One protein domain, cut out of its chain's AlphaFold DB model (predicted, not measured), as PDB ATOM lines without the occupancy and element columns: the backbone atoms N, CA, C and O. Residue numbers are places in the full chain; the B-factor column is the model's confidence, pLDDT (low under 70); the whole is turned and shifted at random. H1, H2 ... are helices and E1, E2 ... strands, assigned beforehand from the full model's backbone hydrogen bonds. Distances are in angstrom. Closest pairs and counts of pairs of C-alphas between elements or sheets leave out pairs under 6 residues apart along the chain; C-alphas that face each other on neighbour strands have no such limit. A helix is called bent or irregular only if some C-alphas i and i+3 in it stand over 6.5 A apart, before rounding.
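This is residues 221 to 378 of the 502 residues of the protein "Hypothetical protein" of Rhodosorus marinus (UniProt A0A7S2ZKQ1). One large sheet of nine strands, twisted and curled across its width, makes the body, and the helix H3 packs on one face of it near the edge strand E7. The short helices H1, H2 and H4 only graze the sheet, and a stretch with no named element, residues 325 to 349, links H2 back to the inner strand E10. The 158 printed residues hold E1 E2 E3 E4 E5 H1 E6 E7 E8 E9 H2 E10 H3 H4 along the chain, of mixed class. The sheet runs E7 E8 E10 E2 E1 E4 E5 E6 E9, mixed, and the whole is compact, with a radius of gyration of the C-alphas of 15.5 A and spans of 44 by 32 by 29 A.

Begin at E1, residues 221 to 228, which bends by 62 degrees at residue 224. E4, residues 248 to 253, is its parallel neighbour, with N 225 and O 248 at 2.7 A, within hydrogen-bond range. The neighbours that follow are antiparallel, each with a pair within that range. E2, residues 231 to 237, forms a hairpin with E1 (N 226 and O 233, 2.7 A), and E10, residues 350 to 355, is beside E2 (N 236 and O 354, 2.8 A). E8, residues 301 to 307, is the antiparallel neighbour of E10, with N 303 and O 353 at 2.8 A, and forms a hairpin with E7, residues 289 to 296, with N 293 and O 304 at 2.9 A. Beyond E4, find its hairpin partner E5, residues 258 to 263 (N 251 and O 260, 2.7 A), then E6, residues 280 to 285 (N 261 and O 282, 2.8 A), and E9, residues 312 to 316 (N 283 and O 314, 2.9 A). E3, residues 243 to 246, pairs with no named strand and runs on into E4 at 83 degrees. H3, residues 357 to 370, is on one face of the sheet, in two layers, a helix over a sheet; the closest C-alphas of H3 and E8 are those of Gln 357 and Thr 301, 4.8 A. H4, residues 374 to 377, and H3 only just touch, only at the corner, with 3 pairs of C-alphas within 8 A, made by residues 367 to 368 of H3 alone. H1, residues 269 to 274, and the irregular H2, residues 318 to 324, where C-alphas 319 and 322 are 7.3 A apart, are apart. Every O i to N i+4 pair is within range in H1 and H3; in H2 it is 1 of 3, with 3 of 4 O i to N i+3 pairs, and H4 is too short for an i+4 pair.

Find C-alpha 221 at (38.894, 11.763, 41.114), where E1 begins; it runs 18.2 A. E7 is 19.8 A, E8 19.5 A and H3 19.9 A, from C-alpha 357 at (52.407, 19.690, 35.971). H4 ends at C-alpha 377, (51.360, 32.800, 49.937).

The C-alphas of Ala 298 and Lys 328 are the farthest apart, 46.9 A. The printed part has no cut, and the link H2 to E10 is long. The mean pLDDT of the printed part is 70.3; 75 residues are under 70, among them 221 to 248 and 317 to 348.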
ATOM      1  N   LEU A 221      39.869  11.712  42.209       39.34
ATOM      2  CA  LEU A 221      38.894  11.763  41.114       39.34
ATOM      3  C   LEU A 221      39.645  12.075  39.825       39.34
ATOM      4  O   LEU A 221      40.392  13.037  39.823       39.34
ATOM      5  N   LYS A 222      39.523  11.289  38.750       38.34
ATOM      6  CA  LYS A 222      40.147  11.600  37.442       38.34
ATOM      7  C   LYS A 222      39.163  12.410  36.583       38.34
ATOM      8  O   LYS A 222      38.045  12.681  37.013       38.34
ATOM      9  N   GLY A 223      39.607  12.954  35.447       45.97
ATOM     10  CA  GLY A 223      38.724  13.667  34.506       45.97
ATOM     11  C   GLY A 223      37.962  14.868  35.088       45.97
ATOM     12  O   GLY A 223      36.895  15.225  34.590       45.97
ATOM     13  N   SER A 224      38.468  15.469  36.167       57.53
ATOM     14  CA  SER A 224      37.804  16.580  36.841       57.53
ATOM     15  C   SER A 224      38.038  17.887  36.074       57.53
ATOM     16  O   SER A 224      39.021  17.970  35.353       57.53
ATOM     17  N   ARG A 225      37.199  18.922  36.186       60.75
ATOM     18  CA  ARG A 225      37.468  20.271  35.642       60.75
ATOM     19  C   ARG A 225      37.667  21.273  36.782       60.75
ATOM     20  O   ARG A 225      36.775  21.413  37.591       60.75
ATOM     21  N   LEU A 226      38.790  21.974  36.876       64.88
ATOM     22  CA  LEU A 226      38.995  23.096  37.789       64.88
ATOM     23  C   LEU A 226      38.738  24.423  37.067       64.88
ATOM     24  O   LEU A 226      39.410  24.742  36.090       64.88
ATOM     25  N   SER A 227      37.815  25.221  37.589       67.06
ATOM     26  CA  SER A 227      37.435  26.511  37.031       67.06
ATOM     27  C   SER A 227      37.837  27.651  37.968       67.06
ATOM     28  O   SER A 227      37.313  27.744  39.073       67.06
ATOM     29  N   VAL A 228      38.743  28.539  37.552       67.44
ATOM     30  CA  VAL A 228      39.187  29.713  38.327       67.44
ATOM     31  C   VAL A 228      38.782  30.983  37.577       67.44
ATOM     32  O   VAL A 228      39.397  31.375  36.585       67.44
ATOM     33  N   GLY A 229      37.710  31.640  38.024       68.50
ATOM     34  CA  GLY A 229      37.115  32.749  37.268       68.50
ATOM     35  C   GLY A 229      36.521  32.268  35.938       68.50
ATOM     36  O   GLY A 229      35.598  31.460  35.948       68.50
ATOM     37  N   ASN A 230      37.043  32.767  34.811       63.50
ATOM     38  CA  ASN A 230      36.643  32.332  33.461       63.50
ATOM     39  C   ASN A 230      37.525  31.203  32.905       63.50
ATOM     40  O   ASN A 230      37.275  30.717  31.806       63.50
ATOM     41  N   TRP A 231      38.587  30.832  33.619       56.78
ATOM     42  CA  TRP A 231      39.470  29.748  33.212       56.78
ATOM     43  C   TRP A 231      38.898  28.417  33.651       56.78
ATOM     44  O   TRP A 231      38.411  28.328  34.770       56.78
ATOM     45  N   THR A 232      39.009  27.401  32.802       62.84
ATOM     46  CA  THR A 232      38.675  26.013  33.116       62.84
ATOM     47  C   THR A 232      39.835  25.125  32.669       62.84
ATOM     48  O   THR A 232      40.418  25.330  31.606       62.84
ATOM     49  N   CYS A 233      40.231  24.160  33.487       47.12
ATOM     50  CA  CYS A 233      41.261  23.182  33.147       47.12
ATOM     51  C   CYS A 233      40.805  21.802  33.609       47.12
ATOM     52  O   CYS A 233      39.986  21.723  34.510       47.12
ATOM     53  N   ALA A 234      41.309  20.712  33.034       54.47
ATOM     54  CA  ALA A 234      41.063  19.396  33.621       54.47
ATOM     55  C   ALA A 234      42.053  19.119  34.776       54.47
ATOM     56  O   ALA A 234      43.173  19.627  34.759       54.47
ATOM     57  N   GLY A 235      41.647  18.361  35.790       53.22
ATOM     58  CA  GLY A 235      42.411  18.047  36.996       53.22
ATOM     59  C   GLY A 235      41.897  16.782  37.681       53.22
ATOM     60  O   GLY A 235      41.044  16.074  37.146       53.22
ATOM     61  N   SER A 236      42.426  16.490  38.861       54.56
ATOM     62  CA  SER A 236      42.010  15.379  39.704       54.56
ATOM     63  C   SER A 236      41.944  15.776  41.178       54.56
ATOM     64  O   SER A 236      42.840  16.429  41.690       54.56
ATOM     65  N   VAL A 237      40.892  15.414  41.911       54.56
ATOM     66  CA  VAL A 237      40.760  15.811  43.333       54.56
ATOM     67  C   VAL A 237      40.966  14.611  44.233       54.56
ATOM     68  O   VAL A 237      40.169  13.692  44.144       54.56
ATOM     69  N   GLY A 238      41.990  14.639  45.092       53.34
ATOM     70  CA  GLY A 238      42.224  13.653  46.154       53.34
ATOM     71  C   GLY A 238      43.687  13.466  46.538       53.34
ATOM     72  O   GLY A 238      44.569  14.121  45.988       53.34
ATOM     73  N   LYS A 239      43.952  12.563  47.488       48.78
ATOM     74  CA  LYS A 239      45.279  12.333  48.078       48.78
ATOM     75  C   LYS A 239      45.906  11.030  47.553       48.78
ATOM     76  O   LYS A 239      45.335   9.969  47.731       48.78
ATOM     77  N   ASP A 240      47.085  11.141  46.935       54.72
ATOM     78  CA  ASP A 240      48.090  10.079  46.707       54.72
ATOM     79  C   ASP A 240      47.633   8.720  46.098       54.72
ATOM     80  O   ASP A 240      47.489   7.729  46.800       54.72
ATOM     81  N   GLY A 241      47.529   8.627  44.761       46.84
ATOM     82  CA  GLY A 241      47.537   7.353  44.010       46.84
ATOM     83  C   GLY A 241      46.236   6.718  43.470       46.84
ATOM     84  O   GLY A 241      46.286   6.230  42.343       46.84
ATOM     85  N   GLU A 242      45.086   6.706  44.162       44.69
ATOM     86  CA  GLU A 242      43.929   5.864  43.752       44.69
ATOM     87  C   GLU A 242      42.683   6.621  43.251       44.69
ATOM     88  O   GLU A 242      42.021   7.341  43.997       44.69
ATOM     89  N   ALA A 243      42.351   6.431  41.966       44.28
ATOM     90  CA  ALA A 243      41.303   7.157  41.247       44.28
ATOM     91  C   ALA A 243      39.922   6.480  41.279       44.28
ATOM     92  O   ALA A 243      39.785   5.310  40.937       44.28
ATOM     93  N   LEU A 244      38.886   7.261  41.563       43.31
ATOM     94  CA  LEU A 244      37.479   6.908  41.610       43.31
ATOM     95  C   LEU A 244      36.738   7.734  40.553       43.31
ATOM     96  O   LEU A 244      36.116   8.748  40.838       43.31
ATOM     97  N   GLY A 245      36.847   7.281  39.307       49.53
ATOM     98  CA  GLY A 245      36.005   7.732  38.199       49.53
ATOM     99  C   GLY A 245      36.272   9.142  37.666       49.53
ATOM    100  O   GLY A 245      36.936   9.975  38.287       49.53
ATOM    101  N   ASP A 246      35.759   9.362  36.459       51.81
ATOM    102  CA  ASP A 246      35.784  10.628  35.734       51.81
ATOM    103  C   ASP A 246      34.595  11.526  36.139       51.81
ATOM    104  O   ASP A 246      33.549  11.027  36.545       51.81
ATOM    105  N   GLY A 247      34.723  12.859  36.013       56.88
ATOM    106  CA  GLY A 247      33.550  13.753  35.970       56.88
ATOM    107  C   GLY A 247      33.284  14.711  37.145       56.88
ATOM    108  O   GLY A 247      32.155  15.177  37.277       56.88
ATOM    109  N   LEU A 248      34.265  15.069  37.983       67.94
ATOM    110  CA  LEU A 248      34.085  16.139  38.986       67.94
ATOM    111  C   LEU A 248      34.444  17.527  38.424       67.94
ATOM    112  O   LEU A 248      35.572  17.760  38.042       67.94
ATOM    113  N   GLU A 249      33.574  18.526  38.454       74.94
ATOM    114  CA  GLU A 249      33.970  19.920  38.202       74.94
ATOM    115  C   GLU A 249      34.142  20.704  39.519       74.94
ATOM    116  O   GLU A 249      33.193  20.913  40.263       74.94
ATOM    117  N   VAL A 250      35.350  21.180  39.816       76.44
ATOM    118  CA  VAL A 250      35.649  22.108  40.912       76.44
ATOM    119  C   VAL A 250      35.638  23.546  40.399       76.44
ATOM    120  O   VAL A 250      36.477  23.923  39.596       76.44
ATOM    121  N   LYS A 251      34.758  24.414  40.891       79.50
ATOM    122  CA  LYS A 251      34.751  25.849  40.564       79.50
ATOM    123  C   LYS A 251      35.228  26.657  41.757       79.50
ATOM    124  O   LYS A 251      34.581  26.696  42.800       79.50
ATOM    125  N   PHE A 252      36.334  27.361  41.579       76.88
ATOM    126  CA  PHE A 252      36.873  28.302  42.542       76.88
ATOM    127  C   PHE A 252      36.346  29.714  42.263       76.88
ATOM    128  O   PHE A 252      36.770  30.412  41.338       76.88
ATOM    129  N   LEU A 253      35.390  30.155  43.082       78.56
ATOM    130  CA  LEU A 253      34.732  31.455  42.968       78.56
ATOM    131  C   LEU A 253      35.278  32.411  44.034       78.56
ATOM    132  O   LEU A 253      34.572  32.789  44.972       78.56
ATOM    133  N   TYR A 254      36.537  32.824  43.880       66.69
ATOM    134  CA  TYR A 254      37.267  33.599  44.894       66.69
ATOM    135  C   TYR A 254      36.550  34.886  45.333       66.69
ATOM    136  O   TYR A 254      36.364  35.117  46.525       66.69
ATOM    137  N   GLY A 255      36.030  35.681  44.387       72.69
ATOM    138  CA  GLY A 255      35.292  36.915  44.702       72.69
ATOM    139  C   GLY A 255      33.992  36.700  45.493       72.69
ATOM    140  O   GLY A 255      33.409  37.657  45.994       72.69
ATOM    141  N   ARG A 256      33.529  35.451  45.604       75.88
ATOM    142  CA  ARG A 256      32.360  35.044  46.395       75.88
ATOM    143  C   ARG A 256      32.724  34.159  47.586       75.88
ATOM    144  O   ARG A 256      31.809  33.677  48.241       75.88
ATOM    145  N   ARG A 257      34.023  33.940  47.826       83.31
ATOM    146  CA  ARG A 257      34.573  33.061  48.866       83.31
ATOM    147  C   ARG A 257      33.888  31.691  48.912       83.31
ATOM    148  O   ARG A 257      33.365  31.244  49.929       83.31
ATOM    149  N   ARG A 258      33.811  31.070  47.737       83.25
ATOM    150  CA  ARG A 258      33.066  29.832  47.521       83.25
ATOM    151  C   ARG A 258      33.867  28.876  46.653       83.25
ATOM    152  O   ARG A 258      34.319  29.266  45.577       83.25
ATOM    153  N   ILE A 259      33.991  27.632  47.100       82.56
ATOM    154  CA  ILE A 259      34.412  26.497  46.275       82.56
ATOM    155  C   ILE A 259      33.155  25.706  45.946       82.56
ATOM    156  O   ILE A 259      32.304  25.502  46.807       82.56
ATOM    157  N   VAL A 260      32.998  25.312  44.695       82.94
ATOM    158  CA  VAL A 260      31.881  24.482  44.255       82.94
ATOM    159  C   VAL A 260      32.452  23.182  43.727       82.94
ATOM    160  O   VAL A 260      33.289  23.223  42.842       82.94
ATOM    161  N   TYR A 261      31.990  22.052  44.231       82.06
ATOM    162  CA  TYR A 261      32.282  20.730  43.697       82.06
ATOM    163  C   TYR A 261      31.016  20.217  43.013       82.06
ATOM    164  O   TYR A 261      29.985  20.063  43.654       82.06
ATOM    165  N   GLU A 262      31.052  20.000  41.709       79.69
ATOM    166  CA  GLU A 262      29.946  19.467  40.917       79.69
ATOM    167  C   GLU A 262      30.295  18.046  40.481       79.69
ATOM    168  O   GLU A 262      31.181  17.831  39.664       79.69
ATOM    169  N   PHE A 263      29.608  17.063  41.050       75.81
ATOM    170  CA  PHE A 263      29.812  15.650  40.766       75.81
ATOM    171  C   PHE A 263      28.914  15.208  39.630       75.81
ATOM    172  O   PHE A 263      27.690  15.353  39.709       75.81
ATOM    173  N   CYS A 264      29.500  14.582  38.618       72.00
ATOM    174  CA  CYS A 264      28.745  13.900  37.586       72.00
ATOM    175  C   CYS A 264      28.792  12.387  37.809       72.00
ATOM    176  O   CYS A 264      29.866  11.811  37.840       72.00
ATOM    177  N   SER A 265      27.636  11.731  37.951       59.16
ATOM    178  CA  SER A 265      27.544  10.266  38.059       59.16
ATOM    179  C   SER A 265      27.511   9.556  36.695       59.16
ATOM    180  O   SER A 265      27.079   8.407  36.616       59.16
ATOM    181  N   ALA A 266      27.885  10.238  35.610       59.59
ATOM    182  CA  ALA A 266      27.952   9.642  34.279       59.59
ATOM    183  C   ALA A 266      29.396   9.261  33.937       59.59
ATOM    184  O   ALA A 266      30.330   9.824  34.495       59.59
ATOM    185  N   GLU A 267      29.555   8.360  32.965       63.44
ATOM    186  CA  GLU A 267      30.853   7.955  32.397       63.44
ATOM    187  C   GLU A 267      31.701   9.154  31.934       63.44
ATOM    188  O   GLU A 267      32.923   9.066  31.883       63.44
ATOM    189  N   SER A 268      31.067  10.293  31.627       66.50
ATOM    190  CA  SER A 268      31.753  11.557  31.371       66.50
ATOM    191  C   SER A 268      30.924  12.779  31.792       66.50
ATOM    192  O   SER A 268      29.689  12.759  31.819       66.50
ATOM    193  N   LEU A 269      31.620  13.883  32.089       64.44
ATOM    194  CA  LEU A 269      31.018  15.187  32.393       64.44
ATOM    195  C   LEU A 269      30.158  15.708  31.234       64.44
ATOM    196  O   LEU A 269      29.090  16.266  31.470       64.44
ATOM    197  N   ASP A 270      30.597  15.514  29.992       67.31
ATOM    198  CA  ASP A 270      29.880  16.021  28.821       67.31
ATOM    199  C   ASP A 270      28.535  15.291  28.647       67.31
ATOM    200  O   ASP A 270      27.504  15.941  28.476       67.31
ATOM    201  N   ILE A 271      28.499  13.969  28.868       69.50
ATOM    202  CA  ILE A 271      27.251  13.184  28.882       69.50
ATOM    203  C   ILE A 271      26.331  13.628  30.031       69.50
ATOM    204  O   ILE A 271      25.110  13.686  29.871       69.50
ATOM    205  N   ALA A 272      26.882  13.958  31.202       68.38
ATOM    206  CA  ALA A 272      26.087  14.479  32.318       68.38
ATOM    207  C   ALA A 272      25.460  15.843  31.995       68.38
ATOM    208  O   ALA A 272      24.284  16.076  32.285       68.38
ATOM    209  N   LEU A 273      26.220  16.733  31.352       65.94
ATOM    210  CA  LEU A 273      25.726  18.032  30.902       65.94
ATOM    211  C   LEU A 273      24.620  17.873  29.849       65.94
ATOM    212  O   LEU A 273      23.575  18.510  29.985       65.94
ATOM    213  N   GLU A 274      24.791  16.972  28.877       74.12
ATOM    214  CA  GLU A 274      23.763  16.631  27.881       74.12
ATOM    215  C   GLU A 274      22.486  16.073  28.527       74.12
ATOM    216  O   GLU A 274      21.372  16.436  28.146       74.12
ATOM    217  N   ARG A 275      22.624  15.244  29.571       72.19
ATOM    218  CA  ARG A 275      21.495  14.684  30.338       72.19
ATOM    219  C   ARG A 275      20.855  15.681  31.312       72.19
ATOM    220  O   ARG A 275      19.846  15.373  31.952       72.19
ATOM    221  N   GLY A 276      21.368  16.908  31.372       64.12
ATOM    222  CA  GLY A 276      20.749  18.018  32.085       64.12
ATOM    223  C   GLY A 276      21.336  18.322  33.461       64.12
ATOM    224  O   GLY A 276      20.622  18.911  34.278       64.12
ATOM    225  N   GLY A 277      22.605  17.984  33.696       62.72
ATOM    226  CA  GLY A 277      23.427  18.601  34.737       62.72
ATOM    227  C   GLY A 277      24.201  17.629  35.631       62.72
ATOM    228  O   GLY A 277      24.049  16.412  35.517       62.72
ATOM    229  N   PRO A 278      25.037  18.173  36.536       63.25
ATOM    230  CA  PRO A 278      25.721  17.379  37.545       63.25
ATOM    231  C   PRO A 278      24.702  16.707  38.466       63.25
ATOM    232  O   PRO A 278      23.633  17.245  38.738       63.25
ATOM    233  N   PHE A 279      25.036  15.517  38.939       69.56
ATOM    234  CA  PHE A 279      24.153  14.681  39.748       69.56
ATOM    235  C   PHE A 279      24.221  15.065  41.225       69.56
ATOM    236  O   PHE A 279      23.252  14.878  41.955       69.56
ATOM    237  N   SER A 280      25.336  15.644  41.664       73.44
ATOM    238  CA  SER A 280      25.455  16.238  42.990       73.44
ATOM    239  C   SER A 280      26.270  17.522  42.929       73.44
ATOM    240  O   SER A 280      27.106  17.717  42.047       73.44
ATOM    241  N   LYS A 281      25.993  18.435  43.853       81.00
ATOM    242  CA  LYS A 281      26.707  19.700  43.977       81.00
ATOM    243  C   LYS A 281      26.996  19.976  45.439       81.00
ATOM    244  O   LYS A 281      26.088  19.903  46.261       81.00
ATOM    245  N   VAL A 282      28.231  20.345  45.737       80.75
ATOM    246  CA  VAL A 282      28.655  20.810  47.049       80.75
ATOM    247  C   VAL A 282      29.166  22.226  46.945       80.75
ATOM    248  O   VAL A 282      30.124  22.489  46.227       80.75
ATOM    249  N   ASP A 283      28.555  23.138  47.687       81.25
ATOM    250  CA  ASP A 283      29.131  24.453  47.915       81.25
ATOM    251  C   ASP A 283      29.839  24.476  49.260       81.25
ATOM    252  O   ASP A 283      29.244  24.166  50.287       81.25
ATOM    253  N   VAL A 284      31.098  24.883  49.229       81.75
ATOM    254  CA  VAL A 284      31.941  25.136  50.389       81.75
ATOM    255  C   VAL A 284      32.108  26.646  50.474       81.75
ATOM    256  O   VAL A 284      32.830  27.251  49.672       81.75
ATOM    257  N   LEU A 285      31.370  27.276  51.385       81.00
ATOM    258  CA  LEU A 285      31.532  28.695  51.692       81.00
ATOM    259  C   LEU A 285      32.617  28.838  52.751       81.00
ATOM    260  O   LEU A 285      32.551  28.196  53.794       81.00
ATOM    261  N   PHE A 286      33.602  29.690  52.489       81.56
ATOM    262  CA  PHE A 286      34.700  29.935  53.415       81.56
ATOM    263  C   PHE A 286      34.832  31.427  53.699       81.56
ATOM    264  O   PHE A 286      34.579  32.261  52.835       81.56
ATOM    265  N   ASP A 287      35.268  31.792  54.900       80.19
ATOM    266  CA  ASP A 287      35.504  33.202  55.221       80.19
ATOM    267  C   ASP A 287      36.902  33.654  54.825       80.19
ATOM    268  O   ASP A 287      37.073  34.736  54.258       80.19
ATOM    269  N   ASN A 288      37.900  32.824  55.129       83.12
ATOM    270  CA  ASN A 288      39.307  33.133  54.930       83.12
ATOM    271  C   ASN A 288      40.089  31.877  54.545       83.12
ATOM    272  O   ASN A 288      39.904  30.808  55.129       83.12
ATOM    273  N   ILE A 289      41.008  32.050  53.599       84.19
ATOM    274  CA  ILE A 289      42.030  31.062  53.267       84.19
ATOM    275  C   ILE A 289      43.230  31.376  54.157       84.19
ATOM    276  O   ILE A 289      43.778  32.474  54.080       84.19
ATOM    277  N   GLU A 290      43.600  30.439  55.020       87.69
ATOM    278  CA  GLU A 290      44.784  30.553  55.869       87.69
ATOM    279  C   GLU A 290      46.054  30.359  55.044       87.69
ATOM    280  O   GLU A 290      46.976  31.173  55.102       87.69
ATOM    281  N   LYS A 291      46.074  29.308  54.220       87.56
ATOM    282  CA  LYS A 291      47.221  28.960  53.386       87.56
ATOM    283  C   LYS A 291      46.760  28.524  52.003       87.56
ATOM    284  O   LYS A 291      45.812  27.763  51.860       87.56
ATOM    285  N   LEU A 292      47.449  29.013  50.982       86.50
ATOM    286  CA  LEU A 292      47.311  28.554  49.605       86.50
ATOM    287  C   LEU A 292      48.708  28.169  49.131       86.50
ATOM    288  O   LEU A 292      49.526  29.057  48.894       86.50
ATOM    289  N   SER A 293      48.989  26.875  49.012       87.31
ATOM    290  CA  SER A 293      50.249  26.385  48.453       87.31
ATOM    291  C   SER A 293      50.015  25.660  47.138       87.31
ATOM    292  O   SER A 293      49.008  24.984  46.942       87.31
ATOM    293  N   VAL A 294      50.967  25.815  46.223       86.44
ATOM    294  CA  VAL A 294      51.056  24.992  45.020       86.44
ATOM    295  C   VAL A 294      52.191  24.011  45.272       86.44
ATOM    296  O   VAL A 294      53.334  24.420  45.462       86.44
ATOM    297  N   GLU A 295      51.858  22.731  45.358       88.38
ATOM    298  CA  GLU A 295      52.795  21.642  45.619       88.38
ATOM    299  C   GLU A 295      53.071  20.908  44.313       88.38
ATOM    300  O   GLU A 295      52.174  20.289  43.747       88.38
ATOM    301  N   THR A 296      54.314  20.950  43.842       84.44
ATOM    302  CA  THR A 296      54.744  20.167  42.681       84.44
ATOM    303  C   THR A 296      55.413  18.889  43.172       84.44
ATOM    304  O   THR A 296      56.495  18.915  43.753       84.44
ATOM    305  N   LYS A 297      54.747  17.752  42.962       84.25
ATOM    306  CA  LYS A 297      55.324  16.410  43.105       84.25
ATOM    307  C   LYS A 297      55.844  15.948  41.739       84.25
ATOM    308  O   LYS A 297      55.389  16.436  40.712       84.25
ATOM    309  N   ALA A 298      56.748  14.965  41.726       82.06
ATOM    310  CA  ALA A 298      57.436  14.501  40.511       82.06
ATOM    311  C   ALA A 298      56.513  14.148  39.325       82.06
ATOM    312  O   ALA A 298      56.937  14.256  38.183       82.06
ATOM    313  N   ALA A 299      55.265  13.740  39.583       79.62
ATOM    314  CA  ALA A 299      54.293  13.409  38.539       79.62
ATOM    315  C   ALA A 299      53.139  14.418  38.406       79.62
ATOM    316  O   ALA A 299      52.519  14.492  37.350       79.62
ATOM    317  N   ASN A 300      52.835  15.184  39.460       79.75
ATOM    318  CA  ASN A 300      51.612  15.980  39.555       79.75
ATOM    319  C   ASN A 300      51.883  17.295  40.279       79.75
ATOM    320  O   ASN A 300      52.565  17.315  41.303       79.75
ATOM    321  N   THR A 301      51.274  18.378  39.815       83.69
ATOM    322  CA  THR A 301      51.180  19.613  40.599       83.69
ATOM    323  C   THR A 301      49.813  19.667  41.255       83.69
ATOM    324  O   THR A 301      48.832  19.259  40.655       83.69
ATOM    325  N   GLY A 302      49.715  20.135  42.490       85.69
ATOM    326  CA  GLY A 302      48.437  20.283  43.165       85.69
ATOM    327  C   GLY A 302      48.324  21.595  43.912       85.69
ATOM    328  O   GLY A 302      49.313  22.164  44.362       85.69
ATOM    329  N   ILE A 303      47.100  22.085  44.036       84.75
ATOM    330  CA  ILE A 303      46.771  23.264  44.825       84.75
ATOM    331  C   ILE A 303      46.253  22.772  46.166       84.75
ATOM    332  O   ILE A 303      45.217  22.110  46.226       84.75
ATOM    333  N   ARG A 304      46.969  23.111  47.236       87.19
ATOM    334  CA  ARG A 304      46.516  22.918  48.608       87.19
ATOM    335  C   ARG A 304      45.923  24.218  49.135       87.19
ATOM    336  O   ARG A 304      46.574  25.262  49.148       87.19
ATOM    337  N   LEU A 305      44.682  24.131  49.584       86.12
ATOM    338  CA  LEU A 305      43.936  25.186  50.249       86.12
ATOM    339  C   LEU A 305      43.748  24.777  51.705       86.12
ATOM    340  O   LEU A 305      43.075  23.786  51.975       86.12
ATOM    341  N   THR A 306      44.310  25.553  52.624       87.56
ATOM    342  CA  THR A 306      44.021  25.453  54.054       87.56
ATOM    343  C   THR A 306      43.075  26.584  54.435       87.56
ATOM    344  O   THR A 306      43.400  27.763  54.255       87.56
ATOM    345  N   LEU A 307      41.886  26.241  54.913       85.69
ATOM    346  CA  LEU A 307      40.870  27.177  55.377       85.69
ATOM    347  C   LEU A 307      41.056  27.426  56.873       85.69
ATOM    348  O   LEU A 307      41.320  26.501  57.631       85.69
ATOM    349  N   LYS A 308      40.900  28.684  57.298       83.81
ATOM    350  CA  LYS A 308      41.100  29.074  58.704       83.81
ATOM    351  C   LYS A 308      40.009  28.533  59.638       83.81
ATOM    352  O   LYS A 308      40.217  28.404  60.841       83.81
ATOM    353  N   TYR A 309      38.821  28.322  59.087       83.44
ATOM    354  CA  TYR A 309      37.620  27.931  59.808       83.44
ATOM    355  C   TYR A 309      36.907  26.848  59.018       83.44
ATOM    356  O   TYR A 309      36.991  26.851  57.785       83.44
ATOM    357  N   ASP A 310      36.159  26.013  59.735       79.06
ATOM    358  CA  ASP A 310      35.319  24.988  59.133       79.06
ATOM    359  C   ASP A 310      34.339  25.649  58.157       79.06
ATOM    360  O   ASP A 310      33.569  26.535  58.553       79.06
ATOM    361  N   PRO A 311      34.386  25.292  56.866       79.75
ATOM    362  CA  PRO A 311      33.518  25.908  55.888       79.75
ATOM    363  C   PRO A 311      32.071  25.454  56.070       79.75
ATOM    364  O   PRO A 311      31.792  24.328  56.481       79.75
ATOM    365  N   ASP A 312      31.134  26.306  55.661       76.81
ATOM    366  CA  ASP A 312      29.743  25.887  55.543       76.81
ATOM    367  C   ASP A 312      29.570  25.029  54.288       76.81
ATOM    368  O   ASP A 312      29.819  25.486  53.165       76.81
ATOM    369  N   ILE A 313      29.115  23.792  54.497       77.31
ATOM    370  CA  ILE A 313      28.923  22.797  53.445       77.31
ATOM    371  C   ILE A 313      27.440  22.687  53.092       77.31
ATOM    372  O   ILE A 313      26.563  22.445  53.926       77.31
ATOM    373  N   TYR A 314      27.166  22.830  51.804       78.62
ATOM    374  CA  TYR A 314      25.835  22.718  51.231       78.62
ATOM    375  C   TYR A 314      25.850  21.638  50.168       78.62
ATOM    376  O   TYR A 314      26.422  21.855  49.103       78.62
ATOM    377  N   ALA A 315      25.225  20.498  50.442       77.50
ATOM    378  CA  ALA A 315      25.143  19.391  49.499       77.50
ATOM    379  C   ALA A 315      23.774  19.365  48.808       77.50
ATOM    380  O   ALA A 315      22.742  19.682  49.405       77.50
ATOM    381  N   GLN A 316      23.768  18.972  47.539       74.25
ATOM    382  CA  GLN A 316      22.560  18.762  46.756       74.25
ATOM    383  C   GLN A 316      22.517  17.322  46.252       74.25
ATOM    384  O   GLN A 316      23.362  16.919  45.459       74.25
ATOM    385  N   GLU A 317      21.505  16.573  46.684       68.00
ATOM    386  CA  GLU A 317      21.301  15.192  46.248       68.00
ATOM    387  C   GLU A 317      20.669  15.083  44.846       68.00
ATOM    388  O   GLU A 317      19.861  15.944  44.461       68.00
ATOM    389  N   PRO A 318      20.945  13.983  44.112       65.75
ATOM    390  CA  PRO A 318      20.386  13.734  42.781       65.75
ATOM    391  C   PRO A 318      18.852  13.700  42.749       65.75
ATOM    392  O   PRO A 318      18.235  14.199  41.807       65.75
ATOM    393  N   SER A 319      18.221  13.156  43.794       65.50
ATOM    394  CA  SER A 319      16.760  13.018  43.923       65.50
ATOM    395  C   SER A 319      16.024  14.360  43.802       65.50
ATOM    396  O   SER A 319      14.901  14.428  43.300       65.50
ATOM    397  N   ASN A 320      16.686  15.454  44.184       62.91
ATOM    398  CA  ASN A 320      16.121  16.795  44.183       62.91
ATOM    399  C   ASN A 320      16.396  17.576  42.887       62.91
ATOM    400  O   ASN A 320      15.812  18.640  42.685       62.91
ATOM    401  N   PHE A 321      17.227  17.086  41.963       63.53
ATOM    402  CA  PHE A 321      17.656  17.882  40.803       63.53
ATOM    403  C   PHE A 321      16.515  18.261  39.846       63.53
ATOM    404  O   PHE A 321      16.448  19.403  39.379       63.53
ATOM    405  N   ALA A 322      15.566  17.350  39.599       63.56
ATOM    406  CA  ALA A 322      14.433  17.601  38.704       63.56
ATOM    407  C   ALA A 322      13.549  18.764  39.193       63.56
ATOM    408  O   ALA A 322      13.153  19.630  38.409       63.56
ATOM    409  N   ALA A 323      13.312  18.852  40.506       58.72
ATOM    410  CA  ALA A 323      12.567  19.953  41.113       58.72
ATOM    411  C   ALA A 323      13.326  21.296  41.050       58.72
ATOM    412  O   ALA A 323      12.711  22.363  41.133       58.72
ATOM    413  N   TYR A 324      14.650  21.257  40.877       61.41
ATOM    414  CA  TYR A 324      15.552  22.406  40.983       61.41
ATOM    415  C   TYR A 324      15.943  23.030  39.640       61.41
ATOM    416  O   TYR A 324      16.510  24.123  39.639       61.41
ATOM    417  N   ARG A 325      15.535  22.449  38.495       58.81
ATOM    418  CA  ARG A 325      15.565  23.162  37.195       58.81
ATOM    419  C   ARG A 325      14.815  24.504  37.259       58.81
ATOM    420  O   ARG A 325      15.124  25.436  36.520       58.81
ATOM    421  N   SER A 326      13.864  24.650  38.186       60.03
ATOM    422  CA  SER A 326      13.245  25.936  38.503       60.03
ATOM    423  C   SER A 326      14.185  26.831  39.326       60.03
ATOM    424  O   SER A 326      14.454  26.558  40.497       60.03
ATOM    425  N   ARG A 327      14.598  27.978  38.757       53.75
ATOM    426  CA  ARG A 327      15.428  29.021  39.415       53.75
ATOM    427  C   ARG A 327      14.960  29.421  40.820       53.75
ATOM    428  O   ARG A 327      15.773  29.860  41.629       53.75
ATOM    429  N   LYS A 328      13.657  29.311  41.114       57.16
ATOM    430  CA  LYS A 328      13.092  29.639  42.436       57.16
ATOM    431  C   LYS A 328      13.463  28.609  43.507       57.16
ATOM    432  O   LYS A 328      13.588  28.982  44.668       57.16
ATOM    433  N   LYS A 329      13.653  27.346  43.120       56.81
ATOM    434  CA  LYS A 329      14.012  26.242  44.020       56.81
ATOM    435  C   LYS A 329      15.523  26.028  44.111       56.81
ATOM    436  O   LYS A 329      15.989  25.618  45.160       56.81
ATOM    437  N   GLN A 330      16.294  26.478  43.114       55.41
ATOM    438  CA  GLN A 330      17.770  26.418  43.039       55.41
ATOM    439  C   GLN A 330      18.553  27.000  44.248       55.41
ATOM    440  O   GLN A 330      19.777  26.906  44.293       55.41
ATOM    441  N   ARG A 331      17.883  27.650  45.209       51.84
ATOM    442  CA  ARG A 331      18.491  28.241  46.416       51.84
ATOM    443  C   ARG A 331      18.234  27.460  47.703       51.84
ATOM    444  O   ARG A 331      18.742  27.862  48.743       51.84
ATOM    445  N   GLN A 332      17.448  26.390  47.656       57.25
ATOM    446  CA  GLN A 332      17.148  25.567  48.825       57.25
ATOM    447  C   GLN A 332      18.251  24.520  49.021       57.25
ATOM    448  O   GLN A 332      18.032  23.324  48.923       57.25
ATOM    449  N   TYR A 333      19.480  24.974  49.248       64.75
ATOM    450  CA  TYR A 333      20.522  24.050  49.668       64.75
ATOM    451  C   TYR A 333      20.219  23.594  51.092       64.75
ATOM    452  O   TYR A 333      19.982  24.429  51.970       64.75
ATOM    453  N   LEU A 334      20.232  22.284  51.329       67.50
ATOM    454  CA  LEU A 334      20.255  21.777  52.692       67.50
ATOM    455  C   LEU A 334      21.681  21.965  53.204       67.50
ATOM    456  O   LEU A 334      22.643  21.480  52.606       67.50
ATOM    457  N   ARG A 335      21.818  22.739  54.284       69.31
ATOM    458  CA  ARG A 335      23.077  22.811  55.023       69.31
ATOM    459  C   ARG A 335      23.318  21.414  55.581       69.31
ATOM    460  O   ARG A 335      22.539  20.964  56.419       69.31
ATOM    461  N   SER A 336      24.343  20.730  55.085       65.88
ATOM    462  CA  SER A 336      24.726  19.438  55.641       65.88
ATOM    463  C   SER A 336      25.736  19.700  56.743       65.88
ATOM    464  O   SER A 336      26.783  20.290  56.495       65.88
ATOM    465  N   GLN A 337      25.413  19.284  57.965       60.66
ATOM    466  CA  GLN A 337      26.422  19.168  59.022       60.66
ATOM    467  C   GLN A 337      27.245  17.889  58.852       60.66
ATOM    468  O   GLN A 337      28.325  17.770  59.421       60.66
ATOM    469  N   ASP A 338      26.739  16.945  58.057       58.84
ATOM    470  CA  ASP A 338      27.376  15.664  57.838       58.84
ATOM    471  C   ASP A 338      28.259  15.730  56.588       58.84
ATOM    472  O   ASP A 338      27.797  15.621  55.445       58.84
ATOM    473  N   ALA A 339      29.545  15.987  56.819       51.38
ATOM    474  CA  ALA A 339      30.577  15.998  55.790       51.38
ATOM    475  C   ALA A 339      30.861  14.587  55.235       51.38
ATOM    476  O   ALA A 339      31.533  14.456  54.215       51.38
ATOM    477  N   THR A 340      30.338  13.526  55.863       54.91
ATOM    478  CA  THR A 340      30.619  12.138  55.462       54.91
ATOM    479  C   THR A 340      29.890  11.702  54.192       54.91
ATOM    480  O   THR A 340      30.334  10.758  53.539       54.91
ATOM    481  N   LEU A 341      28.826  12.413  53.789       51.44
ATOM    482  CA  LEU A 341      28.008  12.094  52.606       51.44
ATOM    483  C   LEU A 341      28.806  12.041  51.295       51.44
ATOM    484  O   LEU A 341      28.369  11.439  50.318       51.44
ATOM    485  N   LEU A 342      29.988  12.647  51.273       54.44
ATOM    486  CA  LEU A 342      30.956  12.518  50.200       54.44
ATOM    487  C   LEU A 342      32.307  12.248  50.861       54.44
ATOM    488  O   LEU A 342      32.830  13.103  51.570       54.44
ATOM    489  N   HIS A 343      32.900  11.082  50.602       50.88
ATOM    490  CA  HIS A 343      34.209  10.624  51.115       50.88
ATOM    491  C   HIS A 343      35.401  11.587  50.881       50.88
ATOM    492  O   HIS A 343      36.533  11.304  51.262       50.88
ATOM    493  N   ILE A 344      35.152  12.738  50.267       53.91
ATOM    494  CA  ILE A 344      36.094  13.796  49.910       53.91
ATOM    495  C   ILE A 344      36.455  14.668  51.124       53.91
ATOM    496  O   ILE A 344      37.463  15.371  51.091       53.91
ATOM    497  N   PHE A 345      35.673  14.625  52.208       55.03
ATOM    498  CA  PHE A 345      35.714  15.653  53.255       55.03
ATOM    499  C   PHE A 345      36.249  15.198  54.618       55.03
ATOM    500  O   PHE A 345      35.951  15.830  55.630       55.03
ATOM    501  N   SER A 346      37.100  14.170  54.678       47.06
ATOM    502  CA  SER A 346      37.768  13.793  55.940       47.06
ATOM    503  C   SER A 346      38.700  14.885  56.503       47.06
ATOM    504  O   SER A 346      39.161  14.774  57.638       47.06
ATOM    505  N   HIS A 347      38.938  15.970  55.753       56.66
ATOM    506  CA  HIS A 347      39.715  17.133  56.177       56.66
ATOM    507  C   HIS A 347      38.986  18.437  55.805       56.66
ATOM    508  O   HIS A 347      39.310  19.069  54.806       56.66
ATOM    509  N   ALA A 348      37.988  18.848  56.596       64.25
ATOM    510  CA  ALA A 348      37.140  20.020  56.310       64.25
ATOM    511  C   ALA A 348      37.921  21.318  56.018       64.25
ATOM    512  O   ALA A 348      37.444  22.165  55.267       64.25
ATOM    513  N   ASN A 349      39.135  21.440  56.562       77.88
ATOM    514  CA  ASN A 349      39.972  22.627  56.422       77.88
ATOM    515  C   ASN A 349      41.111  22.468  55.421       77.88
ATOM    516  O   ASN A 349      41.756  23.462  55.113       77.88
ATOM    517  N   GLU A 350      41.370  21.271  54.893       82.31
ATOM    518  CA  GLU A 350      42.419  21.056  53.895       82.31
ATOM    519  C   GLU A 350      41.840  20.466  52.615       82.31
ATOM    520  O   GLU A 350      41.436  19.306  52.561       82.31
ATOM    521  N   HIS A 351      41.875  21.248  51.542       81.62
ATOM    522  CA  HIS A 351      41.493  20.789  50.216       81.62
ATOM    523  C   HIS A 351      42.731  20.679  49.337       81.62
ATOM    524  O   HIS A 351      43.479  21.644  49.193       81.62
ATOM    525  N   PHE A 352      42.933  19.515  48.725       83.50
ATOM    526  CA  PHE A 352      44.017  19.291  47.776       83.50
ATOM    527  C   PHE A 352      43.454  18.924  46.403       83.50
ATOM    528  O   PHE A 352      42.743  17.931  46.247       83.50
ATOM    529  N   ILE A 353      43.776  19.746  45.409       81.44
ATOM    530  CA  ILE A 353      43.348  19.578  44.021       81.44
ATOM    531  C   ILE A 353      44.596  19.273  43.201       81.44
ATOM    532  O   ILE A 353      45.388  20.172  42.939       81.44
ATOM    533  N   SER A 354      44.779  18.017  42.816       78.62
ATOM    534  CA  SER A 354      45.870  17.560  41.956       78.62
ATOM    535  C   SER A 354      45.577  17.866  40.480       78.62
ATOM    536  O   SER A 354      44.436  17.990  40.047       78.62
ATOM    537  N   MET A 355      46.615  18.005  39.671       82.38
ATOM    538  CA  MET A 355      46.547  18.195  38.223       82.38
ATOM    539  C   MET A 355      47.896  17.840  37.593       82.38
ATOM    540  O   MET A 355      48.888  17.603  38.289       82.38
ATOM    541  N   ASP A 356      47.939  17.781  36.264       80.62
ATOM    542  CA  ASP A 356      49.207  17.637  35.554       80.62
ATOM    543  C   ASP A 356      50.111  18.864  35.777       80.62
ATOM    544  O   ASP A 356      49.650  19.959  36.117       80.62
ATOM    545  N   GLN A 357      51.423  18.664  35.638       82.31
ATOM    546  CA  GLN A 357      52.407  19.690  35.971       82.31
ATOM    547  C   GLN A 357      52.244  20.968  35.137       82.31
ATOM    548  O   GLN A 357      52.232  22.061  35.702       82.31
ATOM    549  N   SER A 358      52.061  20.845  33.819       80.69
ATOM    550  CA  SER A 358      51.959  22.006  32.928       80.69
ATOM    551  C   SER A 358      50.714  22.849  33.223       80.69
ATOM    552  O   SER A 358      50.785  24.080  33.233       80.69
ATOM    553  N   ARG A 359      49.578  22.219  33.552       77.06
ATOM    554  CA  ARG A 359      48.373  22.933  34.000       77.06
ATOM    555  C   ARG A 359      48.533  23.539  35.385       77.06
ATOM    556  O   ARG A 359      48.070  24.658  35.601       77.06
ATOM    557  N   GLY A 360      49.193  22.842  36.305       81.25
ATOM    558  CA  GLY A 360      49.476  23.367  37.640       81.25
ATOM    559  C   GLY A 360      50.301  24.648  37.605       81.25
ATOM    560  O   GLY A 360      49.955  25.624  38.273       81.25
ATOM    561  N   GLU A 361      51.334  24.684  36.766       82.62
ATOM    562  CA  GLU A 361      52.141  25.883  36.533       82.62
ATOM    563  C   GLU A 361      51.316  27.012  35.898       82.62
ATOM    564  O   GLU A 361      51.351  28.147  36.380       82.62
ATOM    565  N   ALA A 362      50.483  26.710  34.895       83.50
ATOM    566  CA  ALA A 362      49.603  27.704  34.276       83.50
ATOM    567  C   ALA A 362      48.603  28.318  35.278       83.50
ATOM    568  O   ALA A 362      48.377  29.533  35.275       83.50
ATOM    569  N   ILE A 363      48.020  27.503  36.164       81.00
ATOM    570  CA  ILE A 363      47.101  27.993  37.199       81.00
ATOM    571  C   ILE A 363      47.842  28.800  38.255       81.00
ATOM    572  O   ILE A 363      47.329  29.832  38.686       81.00
ATOM    573  N   ARG A 364      49.044  28.381  38.652       83.06
ATOM    574  CA  ARG A 364      49.892  29.148  39.569       83.06
ATOM    575  C   ARG A 364      50.127  30.561  39.037       83.06
ATOM    576  O   ARG A 364      49.845  31.524  39.748       83.06
ATOM    577  N   GLU A 365      50.559  30.693  37.786       86.56
ATOM    578  CA  GLU A 365      50.776  32.000  37.156       86.56
ATOM    579  C   GLU A 365      49.480  32.819  37.076       86.56
ATOM    580  O   GLU A 365      49.468  34.018  37.360       86.56
ATOM    581  N   LYS A 366      48.345  32.176  36.779       81.94
ATOM    582  CA  LYS A 366      47.038  32.850  36.763       81.94
ATOM    583  C   LYS A 366      46.574  33.311  38.138       81.94
ATOM    584  O   LYS A 366      46.038  34.411  38.247       81.94
ATOM    585  N   LEU A 367      46.779  32.514  39.183       79.75
ATOM    586  CA  LEU A 367      46.468  32.907  40.556       79.75
ATOM    587  C   LEU A 367      47.311  34.120  40.959       79.75
ATOM    588  O   LEU A 367      46.760  35.089  41.474       79.75
ATOM    589  N   ILE A 368      48.607  34.118  40.633       83.31
ATOM    590  CA  ILE A 368      49.502  35.258  40.874       83.31
ATOM    591  C   ILE A 368      49.030  36.511  40.114       83.31
ATOM    592  O   ILE A 368      49.024  37.598  40.687       83.31
ATOM    593  N   GLN A 369      48.587  36.373  38.858       83.19
ATOM    594  CA  GLN A 369      48.037  37.485  38.067       83.19
ATOM    595  C   GLN A 369      46.732  38.044  38.651       83.19
ATOM    596  O   GLN A 369      46.536  39.259  38.658       83.19
ATOM    597  N   LEU A 370      45.826  37.170  39.104       75.38
ATOM    598  CA  LEU A 370      44.520  37.568  39.636       75.38
ATOM    599  C   LEU A 370      44.634  38.264  40.989       75.38
ATOM    600  O   LEU A 370      43.895  39.210  41.249       75.38
ATOM    601  N   GLU A 371      45.544  37.800  41.842       79.62
ATOM    602  CA  GLU A 371      45.771  38.378  43.157       79.62
ATOM    603  C   GLU A 371      47.273  38.314  43.483       79.62
ATOM    604  O   GLU A 371      47.761  37.299  43.986       79.62
ATOM    605  N   PRO A 372      48.026  39.411  43.263       81.31
ATOM    606  CA  PRO A 372      49.478  39.443  43.471       81.31
ATOM    607  C   PRO A 372      49.927  39.041  44.881       81.31
ATOM    608  O   PRO A 372      51.062  38.611  45.080       81.31
ATOM    609  N   ARG A 373      49.038  39.130  45.882       78.19
ATOM    610  CA  ARG A 373      49.302  38.650  47.248       78.19
ATOM    611  C   ARG A 373      49.585  37.150  47.295       78.19
ATOM    612  O   ARG A 373      50.357  36.720  48.150       78.19
ATOM    613  N   PHE A 374      49.041  36.369  46.363       77.69
ATOM    614  CA  PHE A 374      49.331  34.943  46.270       77.69
ATOM    615  C   PHE A 374      50.785  34.653  45.924       77.69
ATOM    616  O   PHE A 374      51.282  33.621  46.349       77.69
ATOM    617  N   SER A 375      51.515  35.576  45.292       81.25
ATOM    618  CA  SER A 375      52.964  35.418  45.113       81.25
ATOM    619  C   SER A 375      53.699  35.238  46.451       81.25
ATOM    620  O   SER A 375      54.692  34.523  46.508       81.25
ATOM    621  N   ARG A 376      53.179  35.821  47.544       77.56
ATOM    622  CA  ARG A 376      53.733  35.657  48.901       77.56
ATOM    623  C   ARG A 376      53.194  34.430  49.640       77.56
ATOM    624  O   ARG A 376      53.845  33.957  50.561       77.56
ATOM    625  N   MET A 377      51.999  33.953  49.283       69.31
ATOM    626  CA  MET A 377      51.360  32.800  49.937       69.31
ATOM    627  C   MET A 377      51.779  31.471  49.311       69.31
ATOM    628  O   MET A 377      51.931  30.480  50.024       69.31
ATOM    629  N   ILE A 378      51.997  31.461  47.995       75.56
ATOM    630  CA  ILE A 378      52.451  30.298  47.243       75.56
ATOM    631  C   ILE A 378      53.927  30.090  47.574       75.56
ATOM    632  O   ILE A 378      54.826  30.578  46.893       75.56
TER     633      ILE A 378